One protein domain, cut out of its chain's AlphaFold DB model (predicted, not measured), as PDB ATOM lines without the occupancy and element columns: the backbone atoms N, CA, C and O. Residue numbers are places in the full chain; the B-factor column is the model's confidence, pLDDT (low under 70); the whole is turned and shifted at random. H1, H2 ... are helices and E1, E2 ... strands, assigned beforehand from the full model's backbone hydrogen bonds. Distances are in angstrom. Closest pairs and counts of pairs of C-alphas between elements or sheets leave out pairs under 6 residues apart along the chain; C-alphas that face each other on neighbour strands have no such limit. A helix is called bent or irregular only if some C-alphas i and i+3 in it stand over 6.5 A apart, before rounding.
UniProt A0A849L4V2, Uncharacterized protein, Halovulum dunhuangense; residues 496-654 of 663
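Overview. This is residues 496 to 654 of the 663 residues of an uncharacterized protein of Halovulum dunhuangense (UniProt A0A849L4V2). One long, twisted sheet of nine strands makes the length of this domain and curls round the helix H4, which packs on one face; the longer helix H1 packs on that same face, at the E5 end, so that the two helices and the sheet make two layers. At the other end of the sheet the long link of residues 592 to 616 passes edge strand E6, and its residues 605 to 606 pair with the first two residues of that strand. The printed part has 159 residues, with nine named strands and five named helices in the order E1 E2 E3 E4 E5 H1 H2 H3 H4 H5 E6 E7 E8 E9, and its class is mixed, helices and strands. The sheet runs E5 E4 E3 E2 E1 E9 E8 E7 E6, all antiparallel. The whole is compact, with a radius of gyration of the C-alphas of 16.7 A, yet elongated in outline, spanning 51 by 32 by 27 A.

Along the chain. Find C-alpha 496 at (-46.328, 23.266, -18.323), where E1, residues 496 to 500, begins. After it come E2, residues 503 to 508, 16.6 A long; E3, residues 513 to 517; E4, residues 523 to 527; and E5, residues 530 to 534. Look next at C-alpha 543 at (-54.910, -0.680, -29.570); from there H1 runs over residues 543 to 555, 18.6 A. H2, residues 558 to 561, and H3, residues 567 to 570, are short. H4, residues 574 to 585, is 11.6 A long and irregular: C-alphas 576 and 579 are 8.8 A apart. H5 is residues 588 to 591. The last four strands are E6, residues 617 to 623, 19.1 A; E7, residues 626 to 632, 19.3 A; E8, residues 638 to 643; and E9, residues 646 to 653, 23.0 A, ending at C-alpha 653 at (-47.775, 29.496, -19.992).

Arrangement. Begin where the sheet's two meanders join, each a row of strands in which each is the antiparallel neighbour of the one before: E1 to E5, and E6 to E9. There E1 and E9 are antiparallel at 160 degrees, with N 497 and O 651 2.8 A apart, within hydrogen-bond range. In the hairpin of E1 and E2, N 498 and O 505 are 2.7 A apart, and in that of E4 and E5, N 525 and O 532 are 2.8 A apart. On the other side of E1, in the hairpin of E8 and E9, look for N 648 and O 641 at 2.8 A; in that of E6 and E7, for N 630 and O 619 at 2.8 A. From edge to edge the strands' lines turn by 120 degrees. H4 is on the sheet; its closest C-alphas to E4 are Ser 576 to Ala 527, 4.5 A, and to E1 Pro 579 to Leu 498, 5.3 A. H1 is on the sheet too, with C-alphas Lys 546 and Met 531 of E5 closest, 6.1 A. H1 and H4 are close but not clearly touching, with C-alphas Met 554 and Leu 575 closest at 7.5 A, at a shallow tilt of 29 degrees, the same way. H3 and H4 only just touch, with 3 pairs of C-alphas within 8 A, the closest Asp 568 and Phe 574 at 5.1 A. H2 and H3 are not on the sheet, and H5 only grazes it with residues 588 to 591. In H1 every O i to N i+4 pair is within hydrogen-bond range, in H4 6 of 8 are, and H2, H3 and H5 are too short for such a pair.

Size, cuts and confidence. The two C-alphas farthest apart are those of Gly 537 and Gly 600, 52.1 A. The printed part has no cut. The link from H5 to E6, 25 residues, is long, and that from E5 to H1, 8 residues, is short. The mean pLDDT of the printed part is 81.3; look at residues 554 to 572 for the values under 70.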
ATOM      1  N   ILE A 496     -47.667  23.361 -18.915       90.50
ATOM      2  CA  ILE A 496     -46.328  23.266 -18.323       90.50
ATOM      3  C   ILE A 496     -45.415  22.640 -19.361       90.50
ATOM      4  O   ILE A 496     -45.676  21.528 -19.828       90.50
ATOM      5  N   ARG A 497     -44.334  23.329 -19.716       92.12
ATOM      6  CA  ARG A 497     -43.347  22.828 -20.664       92.12
ATOM      7  C   ARG A 497     -42.068  22.425 -19.948       92.12
ATOM      8  O   ARG A 497     -41.481  23.208 -19.218       92.12
ATOM      9  N   LEU A 498     -41.636  21.197 -20.194       92.31
ATOM     10  CA  LEU A 498     -40.385  20.620 -19.732       92.31
ATOM     11  C   LEU A 498     -39.420  20.524 -20.916       92.31
ATOM     12  O   LEU A 498     -39.731  19.877 -21.915       92.31
ATOM     13  N   THR A 499     -38.238  21.118 -20.799       91.12
ATOM     14  CA  THR A 499     -37.174  20.995 -21.805       91.12
ATOM     15  C   THR A 499     -35.992  20.227 -21.218       91.12
ATOM     16  O   THR A 499     -35.418  20.650 -20.216       91.12
ATOM     17  N   MET A 500     -35.609  19.115 -21.852       85.94
ATOM     18  CA  MET A 500     -34.483  18.251 -21.467       85.94
ATOM     19  C   MET A 500     -33.571  18.030 -22.674       85.94
ATOM     20  O   MET A 500     -33.899  17.277 -23.596       85.94
ATOM     21  N   GLY A 501     -32.430  18.721 -22.708       83.81
ATOM     22  CA  GLY A 501     -31.545  18.712 -23.873       83.81
ATOM     23  C   GLY A 501     -32.268  19.211 -25.130       83.81
ATOM     24  O   GLY A 501     -32.563  20.396 -25.248       83.81
ATOM     25  N   LYS A 502     -32.547  18.307 -26.079       81.88
ATOM     26  CA  LYS A 502     -33.308  18.603 -27.313       81.88
ATOM     27  C   LYS A 502     -34.787  18.199 -27.249       81.88
ATOM     28  O   LYS A 502     -35.513  18.469 -28.202       81.88
ATOM     29  N   ALA A 503     -35.217  17.512 -26.194       84.06
ATOM     30  CA  ALA A 503     -36.597  17.074 -26.032       84.06
ATOM     31  C   ALA A 503     -37.438  18.188 -25.402       84.06
ATOM     32  O   ALA A 503     -37.022  18.791 -24.411       84.06
ATOM     33  N   VAL A 504     -38.627  18.422 -25.960       91.31
ATOM     34  CA  VAL A 504     -39.603  19.383 -25.437       91.31
ATOM     35  C   VAL A 504     -40.894  18.637 -25.147       91.31
ATOM     36  O   VAL A 504     -41.477  18.033 -26.047       91.31
ATOM     37  N   LEU A 505     -41.334  18.674 -23.893       92.56
ATOM     38  CA  LEU A 505     -42.591  18.089 -23.461       92.56
ATOM     39  C   LEU A 505     -43.524  19.188 -22.986       92.56
ATOM     40  O   LEU A 505     -43.118  19.994 -22.165       92.56
ATOM     41  N   THR A 506     -44.766  19.219 -23.453       92.88
ATOM     42  CA  THR A 506     -45.755  20.215 -23.025       92.88
ATOM     43  C   THR A 506     -46.989  19.501 -22.489       92.88
ATOM     44  O   THR A 506     -47.662  18.788 -23.228       92.88
ATOM     45  N   TYR A 507     -47.269  19.668 -21.201       91.06
ATOM     46  CA  TYR A 507     -48.491  19.206 -20.554       91.06
ATOM     47  C   TYR A 507     -49.589  20.249 -20.723       91.06
ATOM     48  O   TYR A 507     -49.304  21.433 -20.570       91.06
ATOM     49  N   SER A 508     -50.814  19.806 -20.983       87.56
ATOM     50  CA  SER A 508     -52.020  20.633 -21.013       87.56
ATOM     51  C   SER A 508     -53.018  20.148 -19.966       87.56
ATOM     52  O   SER A 508     -53.271  18.941 -19.840       87.56
ATOM     53  N   THR A 509     -53.593  21.087 -19.210       78.00
ATOM     54  CA  THR A 509     -54.672  20.766 -18.267       78.00
ATOM     55  C   THR A 509     -55.953  20.432 -19.028       78.00
ATOM     56  O   THR A 509     -56.697  19.530 -18.624       78.00
ATOM     57  N   VAL A 510     -56.170  21.068 -20.184       75.81
ATOM     58  CA  VAL A 510     -57.300  20.808 -21.081       75.81
ATOM     59  C   VAL A 510     -57.104  19.490 -21.841       75.81
ATOM     60  O   VAL A 510     -56.407  19.404 -22.846       75.81
ATOM     61  N   GLY A 511     -57.768  18.438 -21.361       75.00
ATOM     62  CA  GLY A 511     -57.645  17.078 -21.901       75.00
ATOM     63  C   GLY A 511     -56.616  16.212 -21.164       75.00
ATOM     64  O   GLY A 511     -56.543  15.015 -21.421       75.00
ATOM     65  N   SER A 512     -55.868  16.779 -20.202       83.50
ATOM     66  CA  SER A 512     -54.940  16.049 -19.321       83.50
ATOM     67  C   SER A 512     -53.952  15.144 -20.071       83.50
ATOM     68  O   SER A 512     -53.825  13.955 -19.759       83.50
ATOM     69  N   TYR A 513     -53.237  15.706 -21.045       88.94
ATOM     70  CA  TYR A 513     -52.248  14.976 -21.835       88.94
ATOM     71  C   TYR A 513     -50.927  15.736 -21.977       88.94
ATOM     72  O   TYR A 513     -50.853  16.951 -21.793       88.94
ATOM     73  N   THR A 514     -49.870  15.003 -22.327       91.25
ATOM     74  CA  THR A 514     -48.536  15.555 -22.599       91.25
ATOM     75  C   THR A 514     -48.171  15.346 -24.064       91.25
ATOM     76  O   THR A 514     -48.214  14.220 -24.552       91.25
ATOM     77  N   GLU A 515     -47.790  16.417 -24.760       93.56
ATOM     78  CA  GLU A 515     -47.110  16.377 -26.058       93.56
ATOM     79  C   GLU A 515     -45.603  16.196 -25.834       93.56
ATOM     80  O   GLU A 515     -45.012  16.936 -25.061       93.56
ATOM     81  N   PHE A 516     -44.972  15.254 -26.525       91.81
ATOM     82  CA  PHE A 516     -43.527  15.105 -26.673       91.81
ATOM     83  C   PHE A 516     -43.159  15.466 -28.112       91.81
ATOM     84  O   PHE A 516     -43.482  14.717 -29.037       91.81
ATOM     85  N   LEU A 517     -42.497  16.605 -28.301       89.44
ATOM     86  CA  LEU A 517     -42.089  17.116 -29.605       89.44
ATOM     87  C   LEU A 517     -40.637  16.723 -29.900       89.44
ATOM     88  O   LEU A 517     -39.717  17.064 -29.150       89.44
ATOM     89  N   THR A 518     -40.423  16.023 -31.012       84.31
ATOM     90  CA  THR A 518     -39.083  15.677 -31.491       84.31
ATOM     91  C   THR A 518     -38.459  16.845 -32.268       84.31
ATOM     92  O   THR A 518     -39.170  17.673 -32.847       84.31
ATOM     93  N   PRO A 519     -37.118  16.894 -32.393       78.56
ATOM     94  CA  PRO A 519     -36.443  17.887 -33.234       78.56
ATOM     95  C   PRO A 519     -36.821  17.816 -34.722       78.56
ATOM     96  O   PRO A 519     -36.605  18.779 -35.452       78.56
ATOM     97  N   THR A 520     -37.346  16.676 -35.182       81.25
ATOM     98  CA  THR A 520     -37.797  16.448 -36.563       81.25
ATOM     99  C   THR A 520     -39.204  16.994 -36.828       81.25
ATOM    100  O   THR A 520     -39.626  17.022 -37.981       81.25
ATOM    101  N   GLY A 521     -39.914  17.474 -35.796       80.62
ATOM    102  CA  GLY A 521     -41.281  17.998 -35.900       80.62
ATOM    103  C   GLY A 521     -42.378  16.940 -35.738       80.62
ATOM    104  O   GLY A 521     -43.560  17.264 -35.867       80.62
ATOM    105  N   GLU A 522     -42.002  15.697 -35.436       89.31
ATOM    106  CA  GLU A 522     -42.929  14.630 -35.061       89.31
ATOM    107  C   GLU A 522     -43.343  14.822 -33.597       89.31
ATOM    108  O   GLU A 522     -42.541  15.232 -32.757       89.31
ATOM    109  N   ALA A 523     -44.600  14.532 -33.273       91.12
ATOM    110  CA  ALA A 523     -45.109  14.682 -31.917       91.12
ATOM    111  C   ALA A 523     -45.802  13.405 -31.443       91.12
ATOM    112  O   ALA A 523     -46.641  12.842 -32.147       91.12
ATOM    113  N   MET A 524     -45.462  12.962 -30.236       91.19
ATOM    114  CA  MET A 524     -46.161  11.887 -29.532       91.19
ATOM    115  C   MET A 524     -47.004  12.497 -28.419       91.19
ATOM    116  O   MET A 524     -46.535  13.376 -27.711       91.19
ATOM    117  N   TYR A 525     -48.231  12.031 -28.246       91.88
ATOM    118  CA  TYR A 525     -49.151  12.530 -27.230       91.88
ATOM    119  C   TYR A 525     -49.505  11.392 -26.294       91.88
ATOM    120  O   TYR A 525     -49.807  10.292 -26.759       91.88
ATOM    121  N   PHE A 526     -49.492  11.664 -24.995       90.38
ATOM    122  CA  PHE A 526     -49.769  10.681 -23.954       90.38
ATOM    123  C   PHE A 526     -50.943  11.148 -23.098       90.38
ATOM    124  O   PHE A 526     -50.860  12.203 -22.474       90.38
ATOM    125  N   ALA A 527     -52.002  10.345 -23.043       87.81
ATOM    126  CA  ALA A 527     -53.129  10.462 -22.120       87.81
ATOM    127  C   ALA A 527     -53.123   9.242 -21.165       87.81
ATOM    128  O   ALA A 527     -52.411   8.274 -21.444       87.81
ATOM    129  N   PRO A 528     -53.876   9.243 -20.046       83.50
ATOM    130  CA  PRO A 528     -53.794   8.217 -18.992       83.50
ATOM    131  C   PRO A 528     -53.768   6.747 -19.446       83.50
ATOM    132  O   PRO A 528     -53.118   5.919 -18.818       83.50
ATOM    133  N   ALA A 529     -54.451   6.412 -20.540       81.88
ATOM    134  CA  ALA A 529     -54.463   5.066 -21.115       81.88
ATOM    135  C   ALA A 529     -54.432   5.076 -22.653       81.88
ATOM    136  O   ALA A 529     -54.798   4.088 -23.292       81.88
ATOM    137  N   ASP A 530     -54.036   6.197 -23.256       87.69
ATOM    138  CA  ASP A 530     -54.076   6.373 -24.703       87.69
ATOM    139  C   ASP A 530     -52.825   7.099 -25.211       87.69
ATOM    140  O   ASP A 530     -52.148   7.821 -24.478       87.69
ATOM    141  N   MET A 531     -52.505   6.888 -26.483       90.38
ATOM    142  CA  MET A 531     -51.454   7.624 -27.166       90.38
ATOM    143  C   MET A 531     -51.831   7.954 -28.609       90.38
ATOM    144  O   MET A 531     -52.501   7.173 -29.294       90.38
ATOM    145  N   ALA A 532     -51.336   9.090 -29.087       91.50
ATOM    146  CA  ALA A 532     -51.460   9.516 -30.475       91.50
ATOM    147  C   ALA A 532     -50.095   9.941 -31.028       91.50
ATOM    148  O   ALA A 532     -49.219  10.371 -30.281       91.50
ATOM    149  N   ILE A 533     -49.908   9.815 -32.343       91.50
ATOM    150  CA  ILE A 533     -48.693  10.260 -33.034       91.50
ATOM    151  C   ILE A 533     -49.092  11.184 -34.176       91.50
ATOM    152  O   ILE A 533     -49.999  10.873 -34.956       91.50
ATOM    153  N   TYR A 534     -48.387  12.302 -34.279       91.56
ATOM    154  CA  TYR A 534     -48.474  13.240 -35.380       91.56
ATOM    155  C   TYR A 534     -47.142  13.282 -36.129       91.56
ATOM    156  O   TYR A 534     -46.111  13.626 -35.558       91.56
ATOM    157  N   ASP A 535     -47.188  12.965 -37.418       91.38
ATOM    158  CA  ASP A 535     -46.067  13.083 -38.354       91.38
ATOM    159  C   ASP A 535     -46.642  13.467 -39.726       91.38
ATOM    160  O   ASP A 535     -47.251  12.642 -40.420       91.38
ATOM    161  N   GLY A 536     -46.601  14.769 -40.038       87.50
ATOM    162  CA  GLY A 536     -47.285  15.361 -41.198       87.50
ATOM    163  C   GLY A 536     -48.816  15.172 -41.215       87.50
ATOM    164  O   GLY A 536     -49.473  15.552 -42.180       87.50
ATOM    165  N   GLY A 537     -49.385  14.575 -40.162       90.38
ATOM    166  CA  GLY A 537     -50.769  14.116 -40.043       90.38
ATOM    167  C   GLY A 537     -50.921  13.103 -38.899       90.38
ATOM    168  O   GLY A 537     -49.935  12.535 -38.426       90.38
ATOM    169  N   TRP A 538     -52.153  12.876 -38.437       92.75
ATOM    170  CA  TRP A 538     -52.441  11.913 -37.366       92.75
ATOM    171  C   TRP A 538     -52.283  10.474 -37.855       92.75
ATOM    172  O   TRP A 538     -52.903  10.077 -38.845       92.75
ATOM    173  N   LYS A 539     -51.466   9.680 -37.159       91.75
ATOM    174  CA  LYS A 539     -51.238   8.273 -37.502       91.75
ATOM    175  C   LYS A 539     -52.198   7.365 -36.725       91.75
ATOM    176  O   LYS A 539     -52.281   7.484 -35.500       91.75
ATOM    177  N   PRO A 540     -52.889   6.423 -37.387       83.88
ATOM    178  CA  PRO A 540     -53.679   5.421 -36.689       83.88
ATOM    179  C   PRO A 540     -52.751   4.429 -35.979       83.88
ATOM    180  O   PRO A 540     -51.880   3.821 -36.600       83.88
ATOM    181  N   LEU A 541     -52.960   4.243 -34.676       83.94
ATOM    182  CA  LEU A 541     -52.260   3.238 -33.878       83.94
ATOM    183  C   LEU A 541     -53.238   2.138 -33.444       83.94
ATOM    184  O   LEU A 541     -54.230   2.449 -32.776       83.94
ATOM    185  N   PRO A 542     -52.973   0.858 -33.769       85.88
ATOM    186  CA  PRO A 542     -53.765  -0.253 -33.256       85.88
ATOM    187  C   PRO A 542     -53.743  -0.287 -31.716       85.88
ATOM    188  O   PRO A 542     -52.679  -0.062 -31.133       85.88
ATOM    189  N   PRO A 543     -54.851  -0.643 -31.036       84.56
ATOM    190  CA  PRO A 543     -54.910  -0.680 -29.570       84.56
ATOM    191  C   PRO A 543     -53.790  -1.501 -28.908       84.56
ATOM    192  O   PRO A 543     -53.204  -1.064 -27.919       84.56
ATOM    193  N   MET A 544     -53.421  -2.651 -29.489       83.75
ATOM    194  CA  MET A 544     -52.314  -3.476 -28.978       83.75
ATOM    195  C   MET A 544     -50.957  -2.765 -29.064       83.75
ATOM    196  O   MET A 544     -50.134  -2.901 -28.162       83.75
ATOM    197  N   ALA A 545     -50.724  -1.982 -30.122       82.75
ATOM    198  CA  ALA A 545     -49.490  -1.216 -30.272       82.75
ATOM    199  C   ALA A 545     -49.416  -0.087 -29.235       82.75
ATOM    200  O   ALA A 545     -48.360   0.110 -28.637       82.75
ATOM    201  N   LYS A 546     -50.542   0.590 -28.961       84.75
ATOM    202  CA  LYS A 546     -50.628   1.627 -27.921       84.75
ATOM    203  C   LYS A 546     -50.241   1.080 -26.546       84.75
ATOM    204  O   LYS A 546     -49.372   1.641 -25.887       84.75
ATOM    205  N   GLN A 547     -50.819  -0.056 -26.147       80.12
ATOM    206  CA  GLN A 547     -50.500  -0.675 -24.857       80.12
ATOM    207  C   GLN A 547     -49.052  -1.160 -24.767       80.12
ATOM    208  O   GLN A 547     -48.408  -0.976 -23.737       80.12
ATOM    209  N   MET A 548     -48.514  -1.733 -25.847       81.81
ATOM    210  CA  MET A 548     -47.122  -2.179 -25.875       81.81
ATOM    211  C   MET A 548     -46.143  -1.005 -25.733       81.81
ATOM    212  O   MET A 548     -45.166  -1.109 -24.993       81.81
ATOM    213  N   VAL A 549     -46.401   0.116 -26.416       80.31
ATOM    214  CA  VAL A 549     -45.553   1.313 -26.335       80.31
ATOM    215  C   VAL A 549     -45.657   1.967 -24.957       80.31
ATOM    216  O   VAL A 549     -44.621   2.209 -24.341       80.31
ATOM    217  N   LEU A 550     -46.870   2.174 -24.432       79.56
ATOM    218  CA  LEU A 550     -47.077   2.727 -23.086       79.56
ATOM    219  C   LEU A 550     -46.412   1.858 -22.008       79.56
ATOM    220  O   LEU A 550     -45.665   2.371 -21.176       79.56
ATOM    221  N   GLY A 551     -46.611   0.536 -22.062       73.81
ATOM    222  CA  GLY A 551     -46.002  -0.409 -21.124       73.81
ATOM    223  C   GLY A 551     -44.472  -0.397 -21.179       73.81
ATOM    224  O   GLY A 551     -43.812  -0.390 -20.140       73.81
ATOM    225  N   ARG A 552     -43.890  -0.326 -22.383       76.50
ATOM    226  CA  ARG A 552     -42.433  -0.255 -22.553       76.50
ATOM    227  C   ARG A 552     -41.856   1.077 -22.076       76.50
ATOM    228  O   ARG A 552     -40.808   1.065 -21.439       76.50
ATOM    229  N   MET A 553     -42.513   2.201 -22.363       73.56
ATOM    230  CA  MET A 553     -42.039   3.520 -21.927       73.56
ATOM    231  C   MET A 553     -42.086   3.664 -20.405       73.56
ATOM    232  O   MET A 553     -41.117   4.144 -19.828       73.56
ATOM    233  N   MET A 554     -43.142   3.172 -19.748       68.56
ATOM    234  CA  MET A 554     -43.207   3.156 -18.281       68.56
ATOM    235  C   MET A 554     -42.077   2.325 -17.654       68.56
ATOM    236  O   MET A 554     -41.486   2.746 -16.667       68.56
ATOM    237  N   ALA A 555     -41.720   1.183 -18.251       65.44
ATOM    238  CA  ALA A 555     -40.634   0.332 -17.757       65.44
ATOM    239  C   ALA A 555     -39.220   0.901 -18.000       65.44
ATOM    240  O   ALA A 555     -38.270   0.476 -17.347       65.44
ATOM    241  N   GLN A 556     -39.057   1.822 -18.958       62.88
ATOM    242  CA  GLN A 556     -37.752   2.328 -19.407       62.88
ATOM    243  C   GLN A 556     -37.400   3.727 -18.889       62.88
ATOM    244  O   GLN A 556     -36.376   4.262 -19.300       62.88
ATOM    245  N   MET A 557     -38.203   4.338 -18.014       61.50
ATOM    246  CA  MET A 557     -37.922   5.678 -17.490       61.50
ATOM    247  C   MET A 557     -37.149   5.625 -16.161       61.50
ATOM    248  O   MET A 557     -37.766   5.468 -15.109       61.50
ATOM    249  N   PRO A 558     -35.809   5.807 -16.169       49.03
ATOM    250  CA  PRO A 558     -34.973   5.713 -14.965       49.03
ATOM    251  C   PRO A 558     -35.250   6.813 -13.927       49.03
ATOM    252  O   PRO A 558     -34.909   6.659 -12.761       49.03
ATOM    253  N   LEU A 559     -35.908   7.914 -14.310       52.22
ATOM    254  CA  LEU A 559     -36.316   8.981 -13.381       52.22
ATOM    255  C   LEU A 559     -37.588   8.641 -12.578       52.22
ATOM    256  O   LEU A 559     -37.900   9.332 -11.607       52.22
ATOM    257  N   ALA A 560     -38.317   7.581 -12.950       49.00
ATOM    258  CA  ALA A 560     -39.475   7.087 -12.201       49.00
ATOM    259  C   ALA A 560     -39.077   6.177 -11.020       49.00
ATOM    260  O   ALA A 560     -39.917   5.879 -10.175       49.00
ATOM    261  N   SER A 561     -37.809   5.745 -10.937       41.84
ATOM    262  CA  SER A 561     -37.317   4.797  -9.924       41.84
ATOM    263  C   SER A 561     -36.558   5.428  -8.748       41.84
ATOM    264  O   SER A 561     -35.906   4.699  -8.004       41.84
ATOM    265  N   SER A 562     -36.611   6.752  -8.562       47.34
ATOM    266  CA  SER A 562     -36.038   7.392  -7.364       47.34
ATOM    267  C   SER A 562     -36.985   7.274  -6.156       47.34
ATOM    268  O   SER A 562     -38.186   7.071  -6.311       47.34
ATOM    269  N   THR A 563     -36.411   7.343  -4.954       38.38
ATOM    270  CA  THR A 563     -36.836   6.798  -3.640       38.38
ATOM    271  C   THR A 563     -38.253   7.074  -3.091       38.38
ATOM    272  O   THR A 563     -38.570   6.590  -2.004       38.38
ATOM    273  N   ALA A 564     -39.143   7.739  -3.826       45.22
ATOM    274  CA  ALA A 564     -40.583   7.729  -3.565       45.22
ATOM    275  C   ALA A 564     -41.356   7.968  -4.881       45.22
ATOM    276  O   ALA A 564     -41.201   9.044  -5.471       45.22
ATOM    277  N   PRO A 565     -42.183   7.020  -5.370       53.09
ATOM    278  CA  PRO A 565     -43.060   7.298  -6.503       53.09
ATOM    279  C   PRO A 565     -43.973   8.473  -6.137       53.09
ATOM    280  O   PRO A 565     -44.552   8.502  -5.050       53.09
ATOM    281  N   GLY A 566     -44.070   9.460  -7.027       60.44
ATOM    282  CA  GLY A 566     -45.031  10.538  -6.860       60.44
ATOM    283  C   GLY A 566     -46.455  10.009  -7.017       60.44
ATOM    284  O   GLY A 566     -46.700   8.892  -7.480       60.44
ATOM    285  N   GLU A 567     -47.423  10.824  -6.613       65.56
ATOM    286  CA  GLU A 567     -48.844  10.474  -6.668       65.56
ATOM    287  C   GLU A 567     -49.308  10.109  -8.092       65.56
ATOM    288  O   GLU A 567     -50.098   9.181  -8.274       65.56
ATOM    289  N   ASP A 568     -48.772  10.789  -9.110       66.62
ATOM    290  CA  ASP A 568     -49.075  10.519 -10.518       66.62
ATOM    291  C   ASP A 568     -48.454   9.191 -11.005       66.62
ATOM    292  O   ASP A 568     -49.088   8.481 -11.789       66.62
ATOM    293  N   GLU A 569     -47.262   8.798 -10.531       68.75
ATOM    294  CA  GLU A 569     -46.681   7.473 -10.808       68.75
ATOM    295  C   GLU A 569     -47.492   6.346 -10.164       68.75
ATOM    296  O   GLU A 569     -47.786   5.352 -10.826       68.75
ATOM    297  N   ALA A 570     -47.904   6.513  -8.902       61.72
ATOM    298  CA  ALA A 570     -48.711   5.521  -8.189       61.72
ATOM    299  C   ALA A 570     -50.071   5.274  -8.868       61.72
ATOM    300  O   ALA A 570     -50.608   4.168  -8.812       61.72
ATOM    301  N   ARG A 571     -50.612   6.296  -9.544       68.75
ATOM    302  CA  ARG A 571     -51.869   6.232 -10.307       68.75
ATOM    303  C   ARG A 571     -51.679   5.829 -11.778       68.75
ATOM    304  O   ARG A 571     -52.665   5.759 -12.506       68.75
ATOM    305  N   GLY A 572     -50.446   5.586 -12.234       69.19
ATOM    306  CA  GLY A 572     -50.145   5.242 -13.631       69.19
ATOM    307  C   GLY A 572     -50.331   6.395 -14.629       69.19
ATOM    308  O   GLY A 572     -50.413   6.161 -15.830       69.19
ATOM    309  N   LEU A 573     -50.397   7.643 -14.156       79.12
ATOM    310  CA  LEU A 573     -50.675   8.838 -14.965       79.12
ATOM    311  C   LEU A 573     -49.411   9.578 -15.413       79.12
ATOM    312  O   LEU A 573     -49.504  10.527 -16.194       79.12
ATOM    313  N   PHE A 574     -48.238   9.157 -14.939       80.69
ATOM    314  CA  PHE A 574     -46.979   9.885 -15.093       80.69
ATOM    315  C   PHE A 574     -46.692  10.350 -16.525       80.69
ATOM    316  O   PHE A 574     -46.469  11.535 -16.734       80.69
ATOM    317  N   LEU A 575     -46.764   9.463 -17.527       83.19
ATOM    318  CA  LEU A 575     -46.492   9.831 -18.926       83.19
ATOM    319  C   LEU A 575     -47.438  10.923 -19.441       83.19
ATOM    320  O   LEU A 575     -47.011  11.818 -20.164       83.19
ATOM    321  N   SER A 576     -48.710  10.865 -19.046       85.12
ATOM    322  CA  SER A 576     -49.720  11.836 -19.466       85.12
ATOM    323  C   SER A 576     -49.599  13.192 -18.782       85.12
ATOM    324  O   SER A 576     -50.111  14.187 -19.292       85.12
ATOM    325  N   ARG A 577     -48.881  13.251 -17.657       87.56
ATOM    326  CA  ARG A 577     -48.744  14.435 -16.802       87.56
ATOM    327  C   ARG A 577     -47.289  14.775 -16.506       87.56
ATOM    328  O   ARG A 577     -47.009  15.429 -15.511       87.56
ATOM    329  N   MET A 578     -46.346  14.330 -17.331       87.38
ATOM    330  CA  MET A 578     -44.934  14.301 -16.948       87.38
ATOM    331  C   MET A 578     -44.374  15.686 -16.567       87.38
ATOM    332  O   MET A 578     -43.814  15.801 -15.474       87.38
ATOM    333  N   PRO A 579     -44.537  16.752 -17.380       90.19
ATOM    334  CA  PRO A 579     -44.129  18.100 -16.981       90.19
ATOM    335  C   PRO A 579     -44.750  18.558 -15.653       90.19
ATOM    336  O   PRO A 579     -44.049  19.111 -14.807       90.19
ATOM    337  N   HIS A 580     -46.039  18.274 -15.435       86.94
ATOM    338  CA  HIS A 580     -46.736  18.585 -14.187       86.94
ATOM    339  C   HIS A 580     -46.150  17.817 -12.996       86.94
ATOM    340  O   HIS A 580     -45.781  18.434 -11.995       86.94
ATOM    341  N   ALA A 581     -45.981  16.501 -13.128       84.56
ATOM    342  CA  ALA A 581     -45.419  15.630 -12.101       84.56
ATOM    343  C   ALA A 581     -44.003  16.070 -11.696       84.56
ATOM    344  O   ALA A 581     -43.710  16.189 -10.505       84.56
ATOM    345  N   PHE A 582     -43.140  16.397 -12.665       86.31
ATOM    346  CA  PHE A 582     -41.809  16.929 -12.370       86.31
ATOM    347  C   PHE A 582     -41.858  18.309 -11.713       86.31
ATOM    348  O   PHE A 582     -41.117  18.538 -10.760       86.31
ATOM    349  N   SER A 583     -42.741  19.207 -12.164       87.50
ATOM    350  CA  SER A 583     -42.876  20.531 -11.544       87.50
ATOM    351  C   SER A 583     -43.312  20.437 -10.078       87.50
ATOM    352  O   SER A 583     -42.781  21.156  -9.238       87.50
ATOM    353  N   ARG A 584     -44.203  19.489  -9.737       83.31
ATOM    354  CA  ARG A 584     -44.575  19.204  -8.345       83.31
ATOM    355  C   ARG A 584     -43.404  18.587  -7.590       83.31
ATOM    356  O   ARG A 584     -43.073  19.060  -6.508       83.31
ATOM    357  N   ARG A 585     -42.740  17.570  -8.152       82.25
ATOM    358  CA  ARG A 585     -41.604  16.877  -7.513       82.25
ATOM    359  C   ARG A 585     -40.482  17.837  -7.124       82.25
ATOM    360  O   ARG A 585     -39.975  17.749  -6.010       82.25
ATOM    361  N   PHE A 586     -40.111  18.742  -8.024       86.56
ATOM    362  CA  PHE A 586     -39.087  19.757  -7.773       86.56
ATOM    363  C   PHE A 586     -39.648  21.043  -7.159       86.56
ATOM    364  O   PHE A 586     -38.905  22.001  -6.981       86.56
ATOM    365  N   GLY A 587     -40.938  21.080  -6.827       83.38
ATOM    366  CA  GLY A 587     -41.558  22.197  -6.132       83.38
ATOM    367  C   GLY A 587     -41.001  22.360  -4.720       83.38
ATOM    368  O   GLY A 587     -40.662  21.387  -4.039       83.38
ATOM    369  N   TRP A 588     -40.922  23.608  -4.259       80.31
ATOM    370  CA  TRP A 588     -40.313  23.938  -2.970       80.31
ATOM    371  C   TRP A 588     -40.985  23.234  -1.779       80.31
ATOM    372  O   TRP A 588     -40.290  22.738  -0.889       80.31
ATOM    373  N   ALA A 589     -42.315  23.090  -1.801       74.25
ATOM    374  CA  ALA A 589     -43.083  22.382  -0.771       74.25
ATOM    375  C   ALA A 589     -42.572  20.948  -0.515       74.25
ATOM    376  O   ALA A 589     -42.529  20.498   0.635       74.25
ATOM    377  N   ASN A 590     -42.114  20.266  -1.572       77.75
ATOM    378  CA  ASN A 590     -41.517  18.935  -1.489       77.75
ATOM    379  C   ASN A 590     -40.035  19.001  -1.108       77.75
ATOM    380  O   ASN A 590     -39.590  18.290  -0.203       77.75
ATOM    381  N   LEU A 591     -39.264  19.883  -1.751       81.50
ATOM    382  CA  LEU A 591     -37.813  19.935  -1.563       81.50
ATOM    383  C   LEU A 591     -37.381  20.435  -0.185       81.50
ATOM    384  O   LEU A 591     -36.350  19.987   0.308       81.50
ATOM    385  N   ARG A 592     -38.169  21.276   0.490       73.69
ATOM    386  CA  ARG A 592     -37.861  21.744   1.857       73.69
ATOM    387  C   ARG A 592     -37.881  20.634   2.919       73.69
ATOM    388  O   ARG A 592     -37.364  20.804   4.019       73.69
ATOM    389  N   ARG A 593     -38.528  19.502   2.609       70.88
ATOM    390  CA  ARG A 593     -38.548  18.292   3.453       70.88
ATOM    391  C   ARG A 593     -37.432  17.311   3.083       70.88
ATOM    392  O   ARG A 593     -37.218  16.339   3.806       70.88
ATOM    393  N   ALA A 594     -36.747  17.539   1.962       76.56
ATOM    394  CA  ALA A 594     -35.621  16.726   1.536       76.56
ATOM    395  C   ALA A 594     -34.376  17.021   2.387       76.56
ATOM    396  O   ALA A 594     -34.283  18.037   3.076       76.56
ATOM    397  N   ARG A 595     -33.400  16.110   2.331       75.75
ATOM    398  CA  ARG A 595     -32.105  16.308   2.984       75.75
ATOM    399  C   ARG A 595     -31.192  17.152   2.102       75.75
ATOM    400  O   ARG A 595     -31.040  16.875   0.908       75.75
ATOM    401  N   GLY A 596     -30.561  18.147   2.717       77.38
ATOM    402  CA  GLY A 596     -29.430  18.863   2.147       77.38
ATOM    403  C   GLY A 596     -28.243  17.928   1.909       77.38
ATOM    404  O   GLY A 596     -28.226  16.770   2.337       77.38
ATOM    405  N   LEU A 597     -27.232  18.430   1.203       75.31
ATOM    406  CA  LEU A 597     -26.014  17.669   0.898       75.31
ATOM    407  C   LEU A 597     -25.217  17.259   2.140       75.31
ATOM    408  O   LEU A 597     -24.579  16.211   2.154       75.31
ATOM    409  N   ASP A 598     -25.279  18.076   3.179       75.88
ATOM    410  CA  ASP A 598     -24.683  17.864   4.494       75.88
ATOM    411  C   ASP A 598     -25.547  16.976   5.413       75.88
ATOM    412  O   ASP A 598     -25.188  16.730   6.562       75.88
ATOM    413  N   GLY A 599     -26.692  16.489   4.921       71.75
ATOM    414  CA  GLY A 599     -27.693  15.781   5.717       71.75
ATOM    415  C   GLY A 599     -28.594  16.700   6.550       71.75
ATOM    416  O   GLY A 599     -29.489  16.193   7.228       71.75
ATOM    417  N   GLY A 600     -28.382  18.018   6.480       74.19
ATOM    418  CA  GLY A 600     -29.192  19.049   7.120       74.19
ATOM    419  C   GLY A 600     -30.492  19.347   6.371       74.19
ATOM    420  O   GLY A 600     -30.924  18.597   5.489       74.19
ATOM    421  N   ARG A 601     -31.146  20.453   6.742       73.19
ATOM    422  CA  ARG A 601     -32.315  20.969   6.015       73.19
ATOM    423  C   ARG A 601     -31.866  21.652   4.727       73.19
ATOM    424  O   ARG A 601     -30.822  22.289   4.683       73.19
ATOM    425  N   THR A 602     -32.668  21.522   3.681       77.38
ATOM    426  CA  THR A 602     -32.490  22.290   2.451       77.38
ATOM    427  C   THR A 602     -32.843  23.755   2.699       77.38
ATOM    428  O   THR A 602     -33.903  24.077   3.234       77.38
ATOM    429  N   GLU A 603     -31.950  24.653   2.296       77.38
ATOM    430  CA  GLU A 603     -32.149  26.101   2.374       77.38
ATOM    431  C   GLU A 603     -32.233  26.700   0.969       77.38
ATOM    432  O   GLU A 603     -31.698  26.140   0.003       77.38
ATOM    433  N   ARG A 604     -32.917  27.841   0.846       84.69
ATOM    434  CA  ARG A 604     -32.927  28.634  -0.385       84.69
ATOM    435  C   ARG A 604     -31.936  29.774  -0.269       84.69
ATOM    436  O   ARG A 604     -31.933  30.493   0.725       84.69
ATOM    437  N   THR A 605     -31.162  29.988  -1.319       85.00
ATOM    438  CA  THR A 605     -30.281  31.149  -1.448       85.00
ATOM    439  C   THR A 605     -30.633  31.943  -2.706       85.00
ATOM    440  O   THR A 605     -31.169  31.368  -3.654       85.00
ATOM    441  N   PRO A 606     -30.387  33.264  -2.744       86.56
ATOM    442  CA  PRO A 606     -30.585  34.056  -3.956       86.56
ATOM    443  C   PRO A 606     -29.799  33.489  -5.147       86.56
ATOM    444  O   PRO A 606     -28.648  33.080  -4.998       86.56
ATOM    445  N   ALA A 607     -30.407  33.488  -6.334       90.31
ATOM    446  CA  ALA A 607     -29.808  32.963  -7.558       90.31
ATOM    447  C   ALA A 607     -30.148  33.827  -8.779       90.31
ATOM    448  O   ALA A 607     -31.133  34.562  -8.798       90.31
ATOM    449  N   ALA A 608     -29.338  33.714  -9.832       89.25
ATOM    450  CA  ALA A 608     -29.664  34.311 -11.121       89.25
ATOM    451  C   ALA A 608     -30.807  33.535 -11.789       89.25
ATOM    452  O   ALA A 608     -30.770  32.303 -11.851       89.25
ATOM    453  N   CYS A 609     -31.800  34.247 -12.321       85.69
ATOM    454  CA  CYS A 609     -32.868  33.603 -13.070       85.69
ATOM    455  C   CYS A 609     -32.364  33.097 -14.433       85.69
ATOM    456  O   CYS A 609     -31.654  33.834 -15.125       85.69
ATOM    457  N   PRO A 610     -32.739  31.879 -14.870       84.75
ATOM    458  CA  PRO A 610     -32.278  31.315 -16.142       84.75
ATOM    459  C   PRO A 610     -32.704  32.110 -17.387       84.75
ATOM    460  O   PRO A 610     -32.110  31.931 -18.450       84.75
ATOM    461  N   ASP A 611     -33.744  32.928 -17.269       79.38
ATOM    462  CA  ASP A 611     -34.329  33.800 -18.292       79.38
ATOM    463  C   ASP A 611     -33.940  35.283 -18.116       79.38
ATOM    464  O   ASP A 611     -34.353  36.132 -18.904       79.38
ATOM    465  N   GLY A 612     -33.126  35.605 -17.105       78.69
ATOM    466  CA  GLY A 612     -32.729  36.976 -16.780       78.69
ATOM    467  C   GLY A 612     -33.750  37.766 -15.956       78.69
ATOM    468  O   GLY A 612     -33.543  38.962 -15.752       78.69
ATOM    469  N   ALA A 613     -34.822  37.134 -15.465       79.12
ATOM    470  CA  ALA A 613     -35.724  37.748 -14.496       79.12
ATOM    471  C   ALA A 613     -35.026  38.047 -13.146       79.12
ATOM    472  O   ALA A 613     -33.861  37.711 -12.913       79.12
ATOM    473  N   SER A 614     -35.746  38.698 -12.233       78.88
ATOM    474  CA  SER A 614     -35.291  38.986 -10.867       78.88
ATOM    475  C   SER A 614     -36.028  38.131  -9.835       78.88
ATOM    476  O   SER A 614     -37.167  37.730 -10.060       78.88
ATOM    477  N   GLY A 615     -35.414  37.929  -8.666       79.00
ATOM    478  CA  GLY A 615     -36.064  37.273  -7.524       79.00
ATOM    479  C   GLY A 615     -35.990  35.746  -7.531       79.00
ATOM    480  O   GLY A 615     -36.713  35.106  -6.773       79.00
ATOM    481  N   CYS A 616     -35.129  35.150  -8.362       88.19
ATOM    482  CA  CYS A 616     -34.920  33.711  -8.310       88.19
ATOM    483  C   CYS A 616     -34.136  33.290  -7.075       88.19
ATOM    484  O   CYS A 616     -33.245  33.986  -6.580       88.19
ATOM    485  N   THR A 617     -34.450  32.090  -6.616       89.38
ATOM    486  CA  THR A 617     -33.728  31.418  -5.541       89.38
ATOM    487  C   THR A 617     -33.262  30.052  -6.015       89.38
ATOM    488  O   THR A 617     -33.792  29.511  -6.978       89.38
ATOM    489  N   THR A 618     -32.257  29.483  -5.364       92.19
ATOM    490  CA  THR A 618     -31.791  28.123  -5.623       92.19
ATOM    491  C   THR A 618     -31.748  27.336  -4.327       92.19
ATOM    492  O   THR A 618     -31.436  27.875  -3.269       92.19
ATOM    493  N   THR A 619     -32.024  26.042  -4.414       90.56
ATOM    494  CA  THR A 619     -31.723  25.074  -3.357       90.56
ATOM    495  C   THR A 619     -30.962  23.904  -3.958       90.56
ATOM    496  O   THR A 619     -31.073  23.649  -5.156       90.56
ATOM    497  N   THR A 620     -30.199  23.185  -3.143       89.00
ATOM    498  CA  THR A 620     -29.525  21.956  -3.568       89.00
ATOM    499  C   THR A 620     -29.865  20.860  -2.581       89.00
ATOM    500  O   THR A 620     -29.587  20.988  -1.390       89.00
ATOM    501  N   PHE A 621     -30.451  19.775  -3.077       86.88
ATOM    502  CA  PHE A 621     -30.798  18.617  -2.261       86.88
ATOM    503  C   PHE A 621     -30.031  17.379  -2.721       86.88
ATOM    504  O   PHE A 621     -29.515  17.329  -3.842       86.88
ATOM    505  N   SER A 622     -29.930  16.393  -1.830       82.56
ATOM    506  CA  SER A 622     -29.327  15.100  -2.141       82.56
ATOM    507  C   SER A 622     -30.388  14.141  -2.677       82.56
ATOM    508  O   SER A 622     -31.386  13.875  -2.005       82.56
ATOM    509  N   MET A 623     -30.162  13.601  -3.873       80.75
ATOM    510  CA  MET A 623     -30.986  12.553  -4.478       80.75
ATOM    511  C   MET A 623     -30.083  11.413  -4.934       80.75
ATOM    512  O   MET A 623     -29.202  11.606  -5.772       80.75
ATOM    513  N   ASP A 624     -30.271  10.238  -4.334       75.12
ATOM    514  CA  ASP A 624     -29.449   9.042  -4.569       75.12
ATOM    515  C   ASP A 624     -27.935   9.316  -4.441       75.12
ATOM    516  O   ASP A 624     -27.117   8.821  -5.211       75.12
ATOM    517  N   GLY A 625     -27.563  10.161  -3.470       74.31
ATOM    518  CA  GLY A 625     -26.177  10.566  -3.213       74.31
ATOM    519  C   GLY A 625     -25.624  11.642  -4.155       74.31
ATOM    520  O   GLY A 625     -24.476  12.047  -3.988       74.31
ATOM    521  N   ASN A 626     -26.418  12.132  -5.111       81.81
ATOM    522  CA  ASN A 626     -26.026  13.186  -6.044       81.81
ATOM    523  C   ASN A 626     -26.608  14.544  -5.643       81.81
ATOM    524  O   ASN A 626     -27.740  14.638  -5.168       81.81
ATOM    525  N   ALA A 627     -25.841  15.605  -5.896       85.62
ATOM    526  CA  ALA A 627     -26.300  16.979  -5.747       85.62
ATOM    527  C   ALA A 627     -27.232  17.375  -6.888       85.62
ATOM    528  O   ALA A 627     -26.844  17.315  -8.055       85.62
ATOM    529  N   VAL A 628     -28.436  17.825  -6.538       88.81
ATOM    530  CA  VAL A 628     -29.438  18.280  -7.503       88.81
ATOM    531  C   VAL A 628     -29.809  19.723  -7.185       88.81
ATOM    532  O   VAL A 628     -30.635  19.962  -6.299       88.81
ATOM    533  N   PRO A 629     -29.172  20.708  -7.847       91.44
ATOM    534  CA  PRO A 629     -29.557  22.099  -7.705       91.44
ATOM    535  C   PRO A 629     -30.855  22.365  -8.471       91.44
ATOM    536  O   PRO A 629     -31.015  21.940  -9.621       91.44
ATOM    537  N   VAL A 630     -31.764  23.093  -7.830       92.62
ATOM    538  CA  VAL A 630     -33.053  23.522  -8.372       92.62
ATOM    539  C   VAL A 630     -33.185  25.025  -8.193       92.62
ATOM    540  O   VAL A 630     -33.029  25.529  -7.083       92.62
ATOM    541  N   VAL A 631     -33.476  25.722  -9.288       93.44
ATOM    542  CA  VAL A 631     -33.732  27.163  -9.330       93.44
ATOM    543  C   VAL A 631     -35.236  27.391  -9.390       93.44
ATOM    544  O   VAL A 631     -35.922  26.755 -10.192       93.44
ATOM    545  N   PHE A 632     -35.728  28.316  -8.577       89.62
ATOM    546  CA  PHE A 632     -37.122  28.736  -8.514       89.62
ATOM    547  C   PHE A 632     -37.271  30.177  -8.977       89.62
ATOM    548  O   PHE A 632     -36.385  30.992  -8.719       89.62
ATOM    549  N   ASP A 633     -38.398  30.495  -9.606       86.25
ATOM    550  CA  ASP A 633     -38.784  31.877  -9.881       86.25
ATOM    551  C   ASP A 633     -39.280  32.611  -8.620       86.25
ATOM    552  O   ASP A 633     -39.383  32.043  -7.528       86.25
ATOM    553  N   ALA A 634     -39.628  33.892  -8.775       76.56
ATOM    554  CA  ALA A 634     -40.198  34.715  -7.705       76.56
ATOM    555  C   ALA A 634     -41.551  34.185  -7.168       76.56
ATOM    556  O   ALA A 634     -41.993  34.588  -6.090       76.56
ATOM    557  N   GLN A 635     -42.204  33.268  -7.892       74.31
ATOM    558  CA  GLN A 635     -43.445  32.590  -7.506       74.31
ATOM    559  C   GLN A 635     -43.180  31.222  -6.846       74.31
ATOM    560  O   GLN A 635     -44.121  30.476  -6.600       74.31
ATOM    561  N   ASN A 636     -41.923  30.895  -6.519       78.25
ATOM    562  CA  ASN A 636     -41.489  29.617  -5.940       78.25
ATOM    563  C   ASN A 636     -41.725  28.396  -6.854       78.25
ATOM    564  O   ASN A 636     -41.683  27.254  -6.385       78.25
ATOM    565  N   ARG A 637     -41.938  28.601  -8.159       85.12
ATOM    566  CA  ARG A 637     -42.080  27.508  -9.130       85.12
ATOM    567  C   ARG A 637     -40.701  27.103  -9.645       85.12
ATOM    568  O   ARG A 637     -39.888  27.990  -9.912       85.12
ATOM    569  N   PRO A 638     -40.395  25.802  -9.791       90.06
ATOM    570  CA  PRO A 638     -39.115  25.391 -10.352       90.06
ATOM    571  C   PRO A 638     -39.015  25.875 -11.800       90.06
ATOM    572  O   PRO A 638     -39.930  25.662 -12.579       90.06
ATOM    573  N   VAL A 639     -37.904  26.506 -12.167       92.75
ATOM    574  CA  VAL A 639     -37.601  26.949 -13.543       92.75
ATOM    575  C   VAL A 639     -36.422  26.192 -14.143       92.75
ATOM    576  O   VAL A 639     -36.305  26.066 -15.363       92.75
ATOM    577  N   ALA A 640     -35.555  25.629 -13.298       93.44
ATOM    578  CA  ALA A 640     -34.497  24.729 -13.730       93.44
ATOM    579  C   ALA A 640     -34.144  23.716 -12.636       93.44
ATOM    580  O   ALA A 640     -34.104  24.067 -11.463       93.44
ATOM    581  N   ALA A 641     -33.821  22.485 -13.019       91.62
ATOM    582  CA  ALA A 641     -33.222  21.477 -12.148       91.62
ATOM    583  C   ALA A 641     -32.061  20.812 -12.890       91.62
ATOM    584  O   ALA A 641     -32.197  20.499 -14.069       91.62
ATOM    585  N   THR A 642     -30.917  20.599 -12.238       88.62
ATOM    586  CA  THR A 642     -29.767  19.940 -12.887       88.62
ATOM    587  C   THR A 642     -29.517  18.571 -12.281       88.62
ATOM    588  O   THR A 642     -29.285  18.451 -11.083       88.62
ATOM    589  N   PHE A 643     -29.535  17.534 -13.115       81.06
ATOM    590  CA  PHE A 643     -29.289  16.151 -12.720       81.06
ATOM    591  C   PHE A 643     -28.244  15.531 -13.647       81.06
ATOM    592  O   PHE A 643     -28.362  15.642 -14.861       81.06
ATOM    593  N   ALA A 644     -27.213  14.887 -13.092       75.56
ATOM    594  CA  ALA A 644     -26.168  14.203 -13.868       75.56
ATOM    595  C   ALA A 644     -25.542  15.053 -15.005       75.56
ATOM    596  O   ALA A 644     -25.168  14.529 -16.050       75.56
ATOM    597  N   SER A 645     -25.376  16.364 -14.784       77.19
ATOM    598  CA  SER A 645     -24.898  17.361 -15.769       77.19
ATOM    599  C   SER A 645     -25.883  17.734 -16.889       77.19
ATOM    600  O   SER A 645     -25.522  18.505 -17.775       77.19
ATOM    601  N   GLU A 646     -27.128  17.257 -16.842       84.56
ATOM    602  CA  GLU A 646     -28.213  17.710 -17.711       84.56
ATOM    603  C   GLU A 646     -29.127  18.682 -16.961       84.56
ATOM    604  O   GLU A 646     -29.609  18.394 -15.865       84.56
ATOM    605  N   THR A 647     -29.382  19.849 -17.556       88.44
ATOM    606  CA  THR A 647     -30.344  20.815 -17.019       88.44
ATOM    607  C   THR A 647     -31.710  20.591 -17.652       88.44
ATOM    608  O   THR A 647     -31.886  20.709 -18.865       88.44
ATOM    609  N   ILE A 648     -32.680  20.308 -16.795       90.81
ATOM    610  CA  ILE A 648     -34.105  20.293 -17.086       90.81
ATOM    611  C   ILE A 648     -34.624  21.714 -16.878       90.81
ATOM    612  O   ILE A 648     -34.376  22.297 -15.823       90.81
ATOM    613  N   ARG A 649     -35.331  22.283 -17.855       93.44
ATOM    614  CA  ARG A 649     -35.975  23.603 -17.735       93.44
ATOM    615  C   ARG A 649     -37.487  23.469 -17.705       93.44
ATOM    616  O   ARG A 649     -38.035  22.620 -18.406       93.44
ATOM    617  N   PHE A 650     -38.121  24.321 -16.914       92.12
ATOM    618  CA  PHE A 650     -39.567  24.407 -16.785       92.12
ATOM    619  C   PHE A 650     -40.019  25.783 -17.255       92.12
ATOM    620  O   PHE A 650     -39.532  26.797 -16.760       92.12
ATOM    621  N   ASP A 651     -40.974  25.798 -18.175       90.06
ATOM    622  CA  ASP A 651     -41.678  27.001 -18.586       90.06
ATOM    623  C   ASP A 651     -43.164  26.845 -18.251       90.06
ATOM    624  O   ASP A 651     -43.734  25.752 -18.350       90.06
ATOM    625  N   TYR A 652     -43.814  27.956 -17.906       86.44
ATOM    626  CA  TYR A 652     -45.236  28.013 -17.565       86.44
ATOM    627  C   TYR A 652     -45.944  29.002 -18.481       86.44
ATOM    628  O   TYR A 652     -45.488  30.138 -18.627       86.44
ATOM    629  N   GLY A 653     -47.053  28.600 -19.098       82.25
ATOM    630  CA  GLY A 653     -47.775  29.496 -19.992       82.25
ATOM    631  C   GLY A 653     -48.725  28.791 -20.944       82.25
ATOM    632  O   GLY A 653     -49.346  27.789 -20.605       82.25
ATOM    633  N   ASN A 654     -48.844  29.365 -22.140       81.19
ATOM    634  CA  ASN A 654     -49.717  28.894 -23.203       81.19
ATOM    635  C   ASN A 654     -48.898  28.599 -24.453       81.19
ATOM    636  O   ASN A 654     -48.135  29.449 -24.918       81.19
TER     637      ASN A 654